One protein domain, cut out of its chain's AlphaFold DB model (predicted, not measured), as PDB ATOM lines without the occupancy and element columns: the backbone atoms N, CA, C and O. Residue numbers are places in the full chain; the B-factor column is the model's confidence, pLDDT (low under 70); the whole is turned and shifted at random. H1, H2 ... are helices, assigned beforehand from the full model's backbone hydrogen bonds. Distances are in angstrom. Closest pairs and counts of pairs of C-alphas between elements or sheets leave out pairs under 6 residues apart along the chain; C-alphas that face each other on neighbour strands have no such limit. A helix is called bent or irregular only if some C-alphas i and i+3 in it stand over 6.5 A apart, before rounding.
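Overview. This is residues 592 to 692 of the 692 residues of an uncharacterized protein of Gilliamella apicola (UniProt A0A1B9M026). What shape do these coordinates make? One long kinked helix, H3, lies along one side of the domain, with H8 on the other side; H4 and H7 bridge the two at separate places. H1 and H2 lie by H3 and H4, while H5 packs on the last part of H8 and H6 sits near H3 and H5. What is it built of, and how large is it? The printed part has 101 residues with eight named helices, H1 to H8 in order, and no named strand: the class is all helix. It is compact, with a radius of gyration of the C-alphas of 12.7 A and spans of 35 by 26 by 19 A.

Along the chain. Where do the first helices run? H1 is residues 593 to 596, its first C-alpha at (27.445, -38.432, -52.384), and H2 is residues 598 to 602. H3, residues 604 to 626, is 31.6 A long and has a kink of 50 degrees near residue 611; it is irregular, with C-alphas 605 and 608 7.3 A apart. Which helices follow? H4 is residues 635 to 644, 14.2 A, and H5 residues 646 to 654, 12.2 A. H6 is residues 660 to 663 and H7 residues 668 to 672. H8, residues 679 to 691, is 18.5 A long and ends with C-alpha 691 at (18.160, -43.844, -33.436).

Arrangement. What do H1, H2 and H3 meet? H1 touches H4, the closest C-alphas being those of Ala 594 and Arg 637, 5.7 A apart. H2 and H3 touch only at the corner, and only just, with 3 pairs of C-alphas within 8 A; the closest are Leu 600 and Leu 606, 6.2 A. H3 and H4 form a helical hairpin at a steep tilt of 44 degrees, opposite ways, closest at the C-alphas of Leu 614 and Ile 638, 6.0 A. How does H8 stand to the others? H4 and H8 touch at a shallow tilt of 32 degrees, the same way, with the C-alphas of Asn 636 and Ala 680 closest at 5.2 A. H7 touches H8, closest at the C-alphas of Ala 672 and Val 681, 4.8 A, and H3, closest at Gly 622 and Asp 670, 5.2 A. H5 touches residues 687 to 691 of H8, closest at the C-alphas of Lys 650 and Leu 691, 5.7 A, whereas H3 and H8 are apart. Are the helix backbones well formed? Every O i to N i+4 pair is within hydrogen-bond range in H4, H5, H7 and H8; in H3 15 of 19 are, and in H2 0 of 1, beside 2 of 2 O i to N i+3 pairs, while H1 and H6 are too short for an i+4 pair.

Size, cuts and confidence. How far does it reach? The two C-alphas farthest apart, those of Ser 605 and Gly 628, are 36.0 A apart. Is it continuous and confident? The printed part has no cut, no link is long, and residue 692 is the chain's last. The mean pLDDT of the printed part is 89.5, and no printed residue is under 70.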
ATOM      1  N   SER A 592      29.065 -38.651 -56.895       90.12
ATOM      2  CA  SER A 592      28.698 -39.613 -55.852       90.12
ATOM      3  C   SER A 592      28.667 -38.954 -54.468       90.12
ATOM      4  O   SER A 592      29.729 -38.537 -53.989       90.12
ATOM      5  N   PRO A 593      27.523 -38.954 -53.752       91.62
ATOM      6  CA  PRO A 593      27.445 -38.432 -52.384       91.62
ATOM      7  C   PRO A 593      28.398 -39.120 -51.400       91.62
ATOM      8  O   PRO A 593      28.909 -38.497 -50.472       91.62
ATOM      9  N   ALA A 594      28.716 -40.398 -51.636       90.69
ATOM     10  CA  ALA A 594      29.678 -41.146 -50.829       90.69
ATOM     11  C   ALA A 594      31.088 -40.529 -50.838       90.69
ATOM     12  O   ALA A 594      31.864 -40.778 -49.916       90.69
ATOM     13  N   LYS A 595      31.439 -39.746 -51.867       90.44
ATOM     14  CA  LYS A 595      32.732 -39.057 -51.937       90.44
ATOM     15  C   LYS A 595      32.754 -37.776 -51.108       90.44
ATOM     16  O   LYS A 595      33.778 -37.513 -50.488       90.44
ATOM     17  N   LEU A 596      31.634 -37.053 -51.019       89.81
ATOM     18  CA  LEU A 596      31.520 -35.834 -50.206       89.81
ATOM     19  C   LEU A 596      31.834 -36.113 -48.732       89.81
ATOM     20  O   LEU A 596      32.567 -35.366 -48.093       89.81
ATOM     21  N   ILE A 597      31.332 -37.232 -48.203       89.81
ATOM     22  CA  ILE A 597      31.496 -37.592 -46.787       89.81
ATOM     23  C   ILE A 597      32.877 -38.176 -46.440       89.81
ATOM     24  O   ILE A 597      33.122 -38.482 -45.277       89.81
ATOM     25  N   ARG A 598      33.807 -38.305 -47.401       86.44
ATOM     26  CA  ARG A 598      35.187 -38.759 -47.125       86.44
ATOM     27  C   ARG A 598      35.903 -37.838 -46.139       86.44
ATOM     28  O   ARG A 598      36.718 -38.305 -45.351       86.44
ATOM     29  N   LEU A 599      35.620 -36.535 -46.194       84.56
ATOM     30  CA  LEU A 599      36.216 -35.563 -45.280       84.56
ATOM     31  C   LEU A 599      35.713 -35.759 -43.840       84.56
ATOM     32  O   LEU A 599      36.506 -35.677 -42.905       84.56
ATOM     33  N   LEU A 600      34.435 -36.113 -43.664       84.94
ATOM     34  CA  LEU A 600      33.831 -36.364 -42.350       84.94
ATOM     35  C   LEU A 600      34.502 -37.529 -41.595       84.94
ATOM     36  O   LEU A 600      34.525 -37.536 -40.368       84.94
ATOM     37  N   GLU A 601      35.102 -38.489 -42.304       76.12
ATOM     38  CA  GLU A 601      35.883 -39.585 -41.696       76.12
ATOM     39  C   GLU A 601      37.116 -39.090 -40.946       76.12
ATOM     40  O   GLU A 601      37.518 -39.684 -39.950       76.12
ATOM     41  N   LYS A 602      37.722 -38.015 -41.451       76.06
ATOM     42  CA  LYS A 602      38.955 -37.420 -40.922       76.06
ATOM     43  C   LYS A 602      38.682 -36.228 -40.009       76.06
ATOM     44  O   LYS A 602      39.595 -35.743 -39.348       76.06
ATOM     45  N   LYS A 603      37.462 -35.683 -40.051       80.44
ATOM     46  CA  LYS A 603      37.059 -34.445 -39.371       80.44
ATOM     47  C   LYS A 603      35.635 -34.571 -38.802       80.44
ATOM     48  O   LYS A 603      34.702 -33.993 -39.364       80.44
ATOM     49  N   PRO A 604      35.448 -35.282 -37.674       81.62
ATOM     50  CA  PRO A 604      34.160 -35.402 -36.988       81.62
ATOM     51  C   PRO A 604      33.521 -34.068 -36.607       81.62
ATOM     52  O   PRO A 604      32.303 -33.972 -36.605       81.62
ATOM     53  N   SER A 605      34.312 -33.024 -36.340       83.81
ATOM     54  CA  SER A 605      33.803 -31.682 -36.010       83.81
ATOM     55  C   SER A 605      32.953 -31.050 -37.121       83.81
ATOM     56  O   SER A 605      32.225 -30.091 -36.876       83.81
ATOM     57  N   LEU A 606      33.009 -31.589 -38.346       89.31
ATOM     58  CA  LEU A 606      32.162 -31.175 -39.464       89.31
ATOM     59  C   LEU A 606      30.797 -31.885 -39.474       89.31
ATOM     60  O   LEU A 606      29.970 -31.599 -40.343       89.31
ATOM     61  N   LEU A 607      30.529 -32.791 -38.524       90.81
ATOM     62  CA  LEU A 607      29.270 -33.530 -38.421       90.81
ATOM     63  C   LEU A 607      28.025 -32.627 -38.421       90.81
ATOM     64  O   LEU A 607      27.098 -32.969 -39.153       90.81
ATOM     65  N   PRO A 608      27.978 -31.465 -37.729       91.81
ATOM     66  CA  PRO A 608      26.815 -30.573 -37.786       91.81
ATOM     67  C   PRO A 608      26.465 -30.107 -39.206       91.81
ATOM     68  O   PRO A 608      25.300 -29.880 -39.518       91.81
ATOM     69  N   ILE A 609      27.467 -29.991 -40.082       92.56
ATOM     70  CA  ILE A 609      27.303 -29.549 -41.472       92.56
ATOM     71  C   ILE A 609      26.965 -30.736 -42.370       92.56
ATOM     72  O   ILE A 609      26.035 -30.662 -43.165       92.56
ATOM     73  N   PHE A 610      27.684 -31.854 -42.228       94.06
ATOM     74  CA  PHE A 610      27.451 -33.055 -43.034       94.06
ATOM     75  C   PHE A 610      26.206 -33.846 -42.624       94.06
ATOM     76  O   PHE A 610      25.768 -34.706 -43.385       94.06
ATOM     77  N   CYS A 611      25.603 -33.565 -41.467       94.00
ATOM     78  CA  CYS A 611      24.357 -34.200 -41.046       94.00
ATOM     79  C   CYS A 611      23.250 -34.020 -42.100       94.00
ATOM     80  O   CYS A 611      22.556 -34.984 -42.424       94.00
ATOM     81  N   SER A 612      23.166 -32.843 -42.735       93.75
ATOM     82  CA  SER A 612      22.218 -32.602 -43.831       93.75
ATOM     83  C   SER A 612      22.472 -33.510 -45.040       93.75
ATOM     84  O   SER A 612      21.523 -33.997 -45.646       93.75
ATOM     85  N   VAL A 613      23.734 -33.832 -45.346       96.06
ATOM     86  CA  VAL A 613      24.086 -34.797 -46.401       96.06
ATOM     87  C   VAL A 613      23.580 -36.192 -46.060       96.06
ATOM     88  O   VAL A 613      23.010 -36.854 -46.925       96.06
ATOM     89  N   LEU A 614      23.778 -36.641 -44.815       96.56
ATOM     90  CA  LEU A 614      23.328 -37.963 -44.370       96.56
ATOM     91  C   LEU A 614      21.803 -38.087 -44.483       96.56
ATOM     92  O   LEU A 614      21.307 -39.057 -45.059       96.56
ATOM     93  N   ILE A 615      21.083 -37.076 -43.992       96.19
ATOM     94  CA  ILE A 615      19.617 -37.039 -43.974       96.19
ATOM     95  C   ILE A 615      19.049 -36.976 -45.395       96.19
ATOM     96  O   ILE A 615      18.235 -37.825 -45.758       96.19
ATOM     97  N   GLU A 616      19.492 -36.028 -46.227       97.25
ATOM     98  CA  GLU A 616      18.936 -35.856 -47.577       97.25
ATOM     99  C   GLU A 616      19.244 -37.056 -48.482       97.25
ATOM    100  O   GLU A 616      18.388 -37.483 -49.255       97.25
ATOM    101  N   CYS A 617      20.419 -37.679 -48.341       97.38
ATOM    102  CA  CYS A 617      20.745 -38.908 -49.065       97.38
ATOM    103  C   CYS A 617      19.810 -40.071 -48.703       97.38
ATOM    104  O   CYS A 617      19.356 -40.802 -49.587       97.38
ATOM    105  N   ILE A 618      19.538 -40.269 -47.410       97.25
ATOM    106  CA  ILE A 618      18.636 -41.326 -46.933       97.25
ATOM    107  C   ILE A 618      17.202 -41.046 -47.383       97.25
ATOM    108  O   ILE A 618      16.530 -41.955 -47.869       97.25
ATOM    109  N   LYS A 619      16.758 -39.789 -47.304       96.50
ATOM    110  CA  LYS A 619      15.445 -39.353 -47.783       96.50
ATOM    111  C   LYS A 619      15.271 -39.584 -49.279       96.50
ATOM    112  O   LYS A 619      14.270 -40.168 -49.693       96.50
ATOM    113  N   PHE A 620      16.258 -39.193 -50.079       96.19
ATOM    114  CA  PHE A 620      16.264 -39.409 -51.521       96.19
ATOM    115  C   PHE A 620      16.155 -40.894 -51.871       96.19
ATOM    116  O   PHE A 620      15.249 -41.292 -52.597       96.19
ATOM    117  N   VAL A 621      17.009 -41.742 -51.288       95.81
ATOM    118  CA  VAL A 621      16.964 -43.186 -51.562       95.81
ATOM    119  C   VAL A 621      15.680 -43.829 -51.032       95.81
ATOM    120  O   VAL A 621      15.144 -44.720 -51.685       95.81
ATOM    121  N   GLY A 622      15.139 -43.370 -49.904       95.69
ATOM    122  CA  GLY A 622      13.829 -43.808 -49.417       95.69
ATOM    123  C   GLY A 622      12.702 -43.512 -50.414       95.69
ATOM    124  O   GLY A 622      11.856 -44.375 -50.658       95.69
ATOM    125  N   ASN A 623      12.723 -42.339 -51.054       95.06
ATOM    126  CA  ASN A 623      11.770 -41.991 -52.112       95.06
ATOM    127  C   ASN A 623      11.938 -42.875 -53.359       95.06
ATOM    128  O   ASN A 623      10.936 -43.374 -53.871       95.06
ATOM    129  N   LEU A 624      13.177 -43.150 -53.786       93.94
ATOM    130  CA  LEU A 624      13.451 -44.095 -54.878       93.94
ATOM    131  C   LEU A 624      12.891 -45.492 -54.569       93.94
ATOM    132  O   LEU A 624      12.236 -46.114 -55.403       93.94
ATOM    133  N   VAL A 625      13.086 -45.977 -53.338       93.88
ATOM    134  CA  VAL A 625      12.555 -47.275 -52.896       93.88
ATOM    135  C   VAL A 625      11.026 -47.302 -52.949       93.88
ATOM    136  O   VAL A 625      10.461 -48.295 -53.411       93.88
ATOM    137  N   LYS A 626      10.343 -46.223 -52.537       93.06
ATOM    138  CA  LYS A 626       8.874 -46.109 -52.661       93.06
ATOM    139  C   LYS A 626       8.397 -46.174 -54.104       93.06
ATOM    140  O   LYS A 626       7.345 -46.746 -54.369       93.06
ATOM    141  N   GLN A 627       9.171 -45.604 -55.020       92.25
ATOM    142  CA  GLN A 627       8.897 -45.619 -56.456       92.25
ATOM    143  C   GLN A 627       9.253 -46.966 -57.113       92.25
ATOM    144  O   GLN A 627       8.996 -47.160 -58.297       92.25
ATOM    145  N   GLY A 628       9.800 -47.924 -56.354       88.56
ATOM    146  CA  GLY A 628      10.215 -49.231 -56.865       88.56
ATOM    147  C   GLY A 628      11.543 -49.202 -57.624       88.56
ATOM    148  O   GLY A 628      11.881 -50.174 -58.300       88.56
ATOM    149  N   GLU A 629      12.303 -48.113 -57.514       90.31
ATOM    150  CA  GLU A 629      13.592 -47.959 -58.173       90.31
ATOM    151  C   GLU A 629      14.721 -48.711 -57.453       90.31
ATOM    152  O   GLU A 629      14.627 -49.142 -56.296       90.31
ATOM    153  N   LYS A 630      15.838 -48.895 -58.163       89.19
ATOM    154  CA  LYS A 630      16.996 -49.620 -57.646       89.19
ATOM    155  C   LYS A 630      17.733 -48.785 -56.599       89.19
ATOM    156  O   LYS A 630      18.175 -47.677 -56.875       89.19
ATOM    157  N   ILE A 631      17.989 -49.392 -55.439       91.00
ATOM    158  CA  ILE A 631      18.821 -48.801 -54.383       91.00
ATOM    159  C   ILE A 631      20.241 -48.528 -54.924       91.00
ATOM    160  O   ILE A 631      20.937 -49.480 -55.308       91.00
ATOM    161  N   PRO A 632      20.712 -47.266 -54.931       91.75
ATOM    162  CA  PRO A 632      22.055 -46.937 -55.397       91.75
ATOM    163  C   PRO A 632      23.138 -47.531 -54.493       91.75
ATOM    164  O   PRO A 632      23.040 -47.481 -53.271       91.75
ATOM    165  N   ALA A 633      24.228 -48.049 -55.066       90.12
ATOM    166  CA  ALA A 633      25.284 -48.703 -54.283       90.12
ATOM    167  C   ALA A 633      25.965 -47.763 -53.265       90.12
ATOM    168  O   ALA A 633      26.363 -48.214 -52.185       90.12
ATOM    169  N   TRP A 634      26.061 -46.466 -53.589       93.25
ATOM    170  CA  TRP A 634      26.723 -45.450 -52.766       93.25
ATOM    171  C   TRP A 634      26.036 -45.216 -51.409       93.25
ATOM    172  O   TRP A 634      26.711 -44.788 -50.472       93.25
ATOM    173  N   ILE A 635      24.748 -45.566 -51.251       95.12
ATOM    174  CA  ILE A 635      24.020 -45.391 -49.978       95.12
ATOM    175  C   ILE A 635      24.648 -46.193 -48.837       95.12
ATOM    176  O   ILE A 635      24.591 -45.779 -47.685       95.12
ATOM    177  N   ASN A 636      25.311 -47.314 -49.146       89.12
ATOM    178  CA  ASN A 636      25.996 -48.119 -48.136       89.12
ATOM    179  C   ASN A 636      27.027 -47.295 -47.363       89.12
ATOM    180  O   ASN A 636      27.147 -47.484 -46.157       89.12
ATOM    181  N   ARG A 637      27.737 -46.381 -48.038       90.25
ATOM    182  CA  ARG A 637      28.752 -45.544 -47.390       90.25
ATOM    183  C   ARG A 637      28.122 -44.475 -46.499       90.25
ATOM    184  O   ARG A 637      28.644 -44.211 -45.423       90.25
ATOM    185  N   ILE A 638      26.990 -43.910 -46.918       94.94
ATOM    186  CA  ILE A 638      26.207 -42.960 -46.113       94.94
ATOM    187  C   ILE A 638      25.670 -43.642 -44.849       94.94
ATOM    188  O   ILE A 638      25.794 -43.099 -43.753       94.94
ATOM    189  N   LEU A 639      25.127 -44.855 -44.985       91.38
ATOM    190  CA  LEU A 639      24.633 -45.644 -43.856       91.38
ATOM    191  C   LEU A 639      25.763 -46.060 -42.908       91.38
ATOM    192  O   LEU A 639      25.578 -45.978 -41.701       91.38
ATOM    193  N   ASP A 640      26.938 -46.437 -43.428       85.31
ATOM    194  CA  ASP A 640      28.121 -46.696 -42.592       85.31
ATOM    195  C   ASP A 640      28.488 -45.471 -41.755       85.31
ATOM    196  O   ASP A 640      28.709 -45.588 -40.557       85.31
ATOM    197  N   MET A 641      28.511 -44.288 -42.374       85.31
ATOM    198  CA  MET A 641      28.810 -43.045 -41.667       85.31
ATOM    199  C   MET A 641      27.770 -42.728 -40.594       85.31
ATOM    200  O   MET A 641      28.112 -42.350 -39.477       85.31
ATOM    201  N   SER A 642      26.498 -42.919 -40.933       91.56
ATOM    202  CA  SER A 642      25.380 -42.671 -40.024       91.56
ATOM    203  C   SER A 642      25.405 -43.629 -38.831       91.56
ATOM    204  O   SER A 642      25.138 -43.209 -37.713       91.56
ATOM    205  N   LEU A 643      25.787 -44.895 -39.042       83.25
ATOM    206  CA  LEU A 643      25.989 -45.877 -37.975       83.25
ATOM    207  C   LEU A 643      27.163 -45.497 -37.068       83.25
ATOM    208  O   LEU A 643      27.018 -45.534 -35.849       83.25
ATOM    209  N   THR A 644      28.296 -45.088 -37.647       83.38
ATOM    210  CA  THR A 644      29.466 -44.621 -36.886       83.38
ATOM    211  C   THR A 644      29.111 -43.454 -35.964       83.38
ATOM    212  O   THR A 644      29.517 -43.441 -34.805       83.38
ATOM    213  N   TYR A 645      28.318 -42.497 -36.452       85.88
ATOM    214  CA  TYR A 645      27.931 -41.306 -35.694       85.88
ATOM    215  C   TYR A 645      26.573 -41.415 -34.987       85.88
ATOM    216  O   TYR A 645      26.106 -40.422 -34.429       85.88
ATOM    217  N   ALA A 646      25.945 -42.594 -34.948       87.44
ATOM    218  CA  ALA A 646      24.615 -42.772 -34.360       87.44
ATOM    219  C   ALA A 646      24.494 -42.245 -32.911       87.44
ATOM    220  O   ALA A 646      23.508 -41.555 -32.636       87.44
ATOM    221  N   PRO A 647      25.481 -42.446 -32.004       84.44
ATOM    222  CA  PRO A 647      25.423 -41.873 -30.656       84.44
ATOM    223  C   PRO A 647      25.334 -40.340 -30.649       84.44
ATOM    224  O   PRO A 647      24.545 -39.767 -29.900       84.44
ATOM    225  N   TYR A 648      26.091 -39.670 -31.524       87.38
ATOM    226  CA  TYR A 648      26.087 -38.210 -31.653       87.38
ATOM    227  C   TYR A 648      24.798 -37.704 -32.297       87.38
ATOM    228  O   TYR A 648      24.236 -36.716 -31.846       87.38
ATOM    229  N   LEU A 649      24.290 -38.387 -33.324       90.88
ATOM    230  CA  LEU A 649      23.048 -38.012 -34.008       90.88
ATOM    231  C   LEU A 649      21.825 -38.136 -33.082       90.88
ATOM    232  O   LEU A 649      20.940 -37.275 -33.084       90.88
ATOM    233  N   LYS A 650      21.805 -39.174 -32.238       88.94
ATOM    234  CA  LYS A 650      20.794 -39.349 -31.190       88.94
ATOM    235  C   LYS A 650      20.885 -38.250 -30.133       88.94
ATOM    236  O   LYS A 650      19.874 -37.640 -29.790       88.94
ATOM    237  N   GLU A 651      22.090 -37.949 -29.657       87.62
ATOM    238  CA  GLU A 651      22.303 -36.881 -28.676       87.62
ATOM    239  C   GLU A 651      21.964 -35.492 -29.248       87.62
ATOM    240  O   GLU A 651      21.354 -34.672 -28.560       87.62
ATOM    241  N   ALA A 652      22.255 -35.245 -30.526       89.75
ATOM    242  CA  ALA A 652      21.887 -34.015 -31.221       89.75
ATOM    243  C   ALA A 652      20.367 -33.846 -31.325       89.75
ATOM    244  O   ALA A 652      19.852 -32.751 -31.106       89.75
ATOM    245  N   THR A 653      19.644 -34.937 -31.587       90.25
ATOM    246  CA  THR A 653      18.175 -34.961 -31.544       90.25
ATOM    247  C   THR A 653      17.667 -34.630 -30.141       90.25
ATOM    248  O   THR A 653      16.826 -33.748 -29.976       90.25
ATOM    249  N   ARG A 654      18.231 -35.276 -29.111       89.12
ATOM    250  CA  ARG A 654      17.860 -35.067 -27.703       89.12
ATOM    251  C   ARG A 654      18.082 -33.624 -27.237       89.12
ATOM    252  O   ARG A 654      17.286 -33.106 -26.461       89.12
ATOM    253  N   ARG A 655      19.161 -32.982 -27.698       90.12
ATOM    254  CA  ARG A 655      19.495 -31.575 -27.414       90.12
ATOM    255  C   ARG A 655      18.813 -30.577 -28.367       90.12
ATOM    256  O   ARG A 655      19.114 -29.390 -28.293       90.12
ATOM    257  N   SER A 656      17.922 -31.038 -29.252       89.00
ATOM    258  CA  SER A 656      17.192 -30.209 -30.227       89.00
ATOM    259  C   SER A 656      18.086 -29.440 -31.210       89.00
ATOM    260  O   SER A 656      17.725 -28.364 -31.680       89.00
ATOM    261  N   TYR A 657      19.255 -29.993 -31.543       88.56
ATOM    262  CA  TYR A 657      20.107 -29.466 -32.610       88.56
ATOM    263  C   TYR A 657      19.621 -29.855 -34.011       88.56
ATOM    264  O   TYR A 657      19.963 -29.181 -34.981       88.56
ATOM    265  N   LEU A 658      18.844 -30.935 -34.124       88.88
ATOM    266  CA  LEU A 658      18.154 -31.309 -35.357       88.88
ATOM    267  C   LEU A 658      16.740 -30.737 -35.363       88.88
ATOM    268  O   LEU A 658      16.070 -30.705 -34.330       88.88
ATOM    269  N   THR A 659      16.282 -30.317 -36.541       86.44
ATOM    270  CA  THR A 659      14.883 -29.920 -36.725       86.44
ATOM    271  C   THR A 659      13.961 -31.125 -36.533       86.44
ATOM    272  O   THR A 659      14.382 -32.273 -36.691       86.44
ATOM    273  N   GLU A 660      12.688 -30.884 -36.219       85.44
ATOM    274  CA  GLU A 660      11.712 -31.970 -36.073       85.44
ATOM    275  C   GLU A 660      11.654 -32.877 -37.327       85.44
ATOM    276  O   GLU A 660      11.776 -34.092 -37.161       85.44
ATOM    277  N   PRO A 661      11.613 -32.361 -38.577       86.50
ATOM    278  CA  PRO A 661      11.683 -33.213 -39.769       86.50
ATOM    279  C   PRO A 661      12.983 -34.021 -39.892       86.50
ATOM    280  O   PRO A 661      12.954 -35.184 -40.290       86.50
ATOM    281  N   ASP A 662      14.124 -33.425 -39.541       88.31
ATOM    282  CA  ASP A 662      15.429 -34.091 -39.607       88.31
ATOM    283  C   ASP A 662      15.541 -35.229 -38.585       88.31
ATOM    284  O   ASP A 662      16.069 -36.297 -38.892       88.31
ATOM    285  N   SER A 663      14.987 -35.030 -37.384       88.62
ATOM    286  CA  SER A 663      14.984 -36.031 -36.311       88.62
ATOM    287  C   SER A 663      14.204 -37.302 -36.655       88.62
ATOM    288  O   SER A 663      14.446 -38.356 -36.071       88.62
ATOM    289  N   GLN A 664      13.298 -37.228 -37.634       87.94
ATOM    290  CA  GLN A 664      12.495 -38.364 -38.083       87.94
ATOM    291  C   GLN A 664      13.227 -39.264 -39.087       87.94
ATOM    292  O   GLN A 664      12.730 -40.351 -39.383       87.94
ATOM    293  N   TRP A 665      14.379 -38.834 -39.624       93.06
ATOM    294  CA  TRP A 665      15.154 -39.592 -40.619       93.06
ATOM    295  C   TRP A 665      14.280 -40.139 -41.756       93.06
ATOM    296  O   TRP A 665      14.279 -41.338 -42.057       93.06
ATOM    297  N   GLN A 666      13.492 -39.253 -42.374       93.56
ATOM    298  CA  GLN A 666      12.558 -39.620 -43.436       93.56
ATOM    299  C   GLN A 666      13.256 -40.466 -44.515       93.56
ATOM    300  O   GLN A 666      14.361 -40.149 -44.943       93.56
ATOM    301  N   GLY A 667      12.618 -41.558 -44.948       93.00
ATOM    302  CA  GLY A 667      13.186 -42.504 -45.915       93.00
ATOM    303  C   GLY A 667      13.957 -43.675 -45.295       93.00
ATOM    304  O   GLY A 667      14.065 -44.724 -45.929       93.00
ATOM    305  N   LEU A 668      14.426 -43.575 -44.044       95.88
ATOM    306  CA  LEU A 668      15.188 -44.653 -43.397       95.88
ATOM    307  C   LEU A 668      14.358 -45.932 -43.219       95.88
ATOM    308  O   LEU A 668      14.820 -47.028 -43.547       95.88
ATOM    309  N   ALA A 669      13.121 -45.790 -42.737       93.50
ATOM    310  CA  ALA A 669      12.191 -46.906 -42.578       93.50
ATOM    311  C   ALA A 669      11.851 -47.563 -43.925       93.50
ATOM    312  O   ALA A 669      11.764 -48.787 -44.009       93.50
ATOM    313  N   ASP A 670      11.739 -46.760 -44.984       95.06
ATOM    314  CA  ASP A 670      11.435 -47.237 -46.333       95.06
ATOM    315  C   ASP A 670      12.575 -48.111 -46.877       95.06
ATOM    316  O   ASP A 670      12.337 -49.206 -47.385       95.06
ATOM    317  N   ILE A 671      13.832 -47.695 -46.674       95.31
ATOM    318  CA  ILE A 671      15.010 -48.509 -47.013       95.31
ATOM    319  C   ILE A 671      15.046 -49.783 -46.158       95.31
ATOM    320  O   ILE A 671      15.279 -50.869 -46.685       95.31
ATOM    321  N   ALA A 672      14.792 -49.685 -44.851       92.88
ATOM    322  CA  ALA A 672      14.809 -50.829 -43.936       92.88
ATOM    323  C   ALA A 672      13.735 -51.889 -44.264       92.88
ATOM    324  O   ALA A 672      13.934 -53.076 -43.990       92.88
ATOM    325  N   GLN A 673      12.613 -51.478 -44.860       92.88
ATOM    326  CA  GLN A 673      11.499 -52.347 -45.252       92.88
ATOM    327  C   GLN A 673      11.548 -52.790 -46.722       92.88
ATOM    328  O   GLN A 673      10.689 -53.556 -47.164       92.88
ATOM    329  N   ALA A 674      12.551 -52.354 -47.489       91.44
ATOM    330  CA  ALA A 674      12.680 -52.720 -48.891       91.44
ATOM    331  C   ALA A 674      12.752 -54.250 -49.071       91.44
ATOM    332  O   ALA A 674      13.473 -54.953 -48.362       91.44
ATOM    333  N   LYS A 675      12.050 -54.775 -50.086       83.69
ATOM    334  CA  LYS A 675      12.029 -56.220 -50.402       83.69
ATOM    335  C   LYS A 675      13.389 -56.761 -50.868       83.69
ATOM    336  O   LYS A 675      13.603 -57.973 -50.880       83.69
ATOM    337  N   ALA A 676      14.305 -55.882 -51.274       81.44
ATOM    338  CA  ALA A 676      15.624 -56.254 -51.767       81.44
ATOM    339  C   ALA A 676      16.504 -56.833 -50.644       81.44
ATOM    340  O   ALA A 676      16.782 -56.169 -49.648       81.44
ATOM    341  N   LYS A 677      17.034 -58.048 -50.829       77.75
ATOM    342  CA  LYS A 677      18.065 -58.607 -49.940       77.75
ATOM    343  C   LYS A 677      19.406 -57.924 -50.226       77.75
ATOM    344  O   LYS A 677      20.158 -58.373 -51.086       77.75
ATOM    345  N   SER A 678      19.694 -56.820 -49.537       83.94
ATOM    346  CA  SER A 678      20.949 -56.078 -49.699       83.94
ATOM    347  C   SER A 678      21.552 -55.642 -48.363       83.94
ATOM    348  O   SER A 678      20.852 -55.482 -47.365       83.94
ATOM    349  N   VAL A 679      22.868 -55.412 -48.362       84.12
ATOM    350  CA  VAL A 679      23.613 -54.914 -47.193       84.12
ATOM    351  C   VAL A 679      23.050 -53.578 -46.692       84.12
ATOM    352  O   VAL A 679      22.956 -53.373 -45.485       84.12
ATOM    353  N   ALA A 680      22.610 -52.707 -47.606       87.19
ATOM    354  CA  ALA A 680      22.022 -51.413 -47.272       87.19
ATOM    355  C   ALA A 680      20.751 -51.557 -46.419       87.19
ATOM    356  O   ALA A 680      20.576 -50.816 -45.459       87.19
ATOM    357  N   VAL A 681      19.907 -52.553 -46.710       91.31
ATOM    358  CA  VAL A 681      18.678 -52.816 -45.941       91.31
ATOM    359  C   VAL A 681      19.002 -53.235 -44.507       91.31
ATOM    360  O   VAL A 681      18.386 -52.737 -43.567       91.31
ATOM    361  N   ASN A 682      20.005 -54.095 -44.309       85.75
ATOM    362  CA  ASN A 682      20.424 -54.509 -42.965       85.75
ATOM    363  C   ASN A 682      21.020 -53.342 -42.164       85.75
ATOM    364  O   ASN A 682      20.680 -53.167 -40.998       85.75
ATOM    365  N   LYS A 683      21.852 -52.506 -42.800       87.12
ATOM    366  CA  LYS A 683      22.409 -51.299 -42.168       87.12
ATOM    367  C   LYS A 683      21.324 -50.288 -41.802       87.12
ATOM    368  O   LYS A 683      21.376 -49.714 -40.722       87.12
ATOM    369  N   ALA A 684      20.324 -50.103 -42.664       92.94
ATOM    370  CA  ALA A 684      19.188 -49.228 -42.389       92.94
ATOM    371  C   ALA A 684      18.359 -49.718 -41.190       92.94
ATOM    372  O   ALA A 684      17.988 -48.909 -40.346       92.94
ATOM    373  N   LYS A 685      18.128 -51.034 -41.067       89.75
ATOM    374  CA  LYS A 685      17.473 -51.628 -39.884       89.75
ATOM    375  C   LYS A 685      18.260 -51.362 -38.604       89.75
ATOM    376  O   LYS A 685      17.687 -50.886 -37.633       89.75
ATOM    377  N   GLN A 686      19.569 -51.611 -38.632       88.06
ATOM    378  CA  GLN A 686      20.447 -51.363 -37.490       88.06
ATOM    379  C   GLN A 686      20.446 -49.881 -37.088       88.06
ATOM    380  O   GLN A 686      20.330 -49.554 -35.912       88.06
ATOM    381  N   LEU A 687      20.538 -48.971 -38.061       89.88
ATOM    382  CA  LEU A 687      20.520 -47.534 -37.799       89.88
ATOM    383  C   LEU A 687      19.179 -47.092 -37.201       89.88
ATOM    384  O   LEU A 687      19.158 -46.324 -36.245       89.88
ATOM    385  N   LEU A 688      18.068 -47.622 -37.721       91.19
ATOM    386  CA  LEU A 688      16.730 -47.352 -37.202       91.19
ATOM    387  C   LEU A 688      16.572 -47.814 -35.746       91.19
ATOM    388  O   LEU A 688      15.875 -47.164 -34.979       91.19
ATOM    389  N   GLU A 689      17.199 -48.923 -35.352       87.69
ATOM    390  CA  GLU A 689      17.208 -49.384 -33.958       87.69
ATOM    391  C   GLU A 689      18.040 -48.480 -33.043       87.69
ATOM    392  O   GLU A 689      17.618 -48.214 -31.922       87.69
ATOM    393  N   LEU A 690      19.185 -47.982 -33.517       82.19
ATOM    394  CA  LEU A 690      20.071 -47.121 -32.726       82.19
ATOM    395  C   LEU A 690      19.522 -45.703 -32.520       82.19
ATOM    396  O   LEU A 690      19.855 -45.070 -31.518       82.19
ATOM    397  N   LEU A 691      18.723 -45.199 -33.466       84.75
ATOM    398  CA  LEU A 691      18.160 -43.844 -33.436       84.75
ATOM    399  C   LEU A 691      16.800 -43.743 -32.723       84.75
ATOM    400  O   LEU A 691      16.364 -42.627 -32.445       84.75
ATOM    401  N   LYS A 692      16.151 -44.873 -32.407       72.94
ATOM    402  CA  LYS A 692      15.049 -44.927 -31.428       72.94
ATOM    403  C   LYS A 692      15.579 -44.621 -30.032       72.94
ATOM    404  O   LYS A 692      14.869 -43.948 -29.261       72.94
TER     405      LYS A 692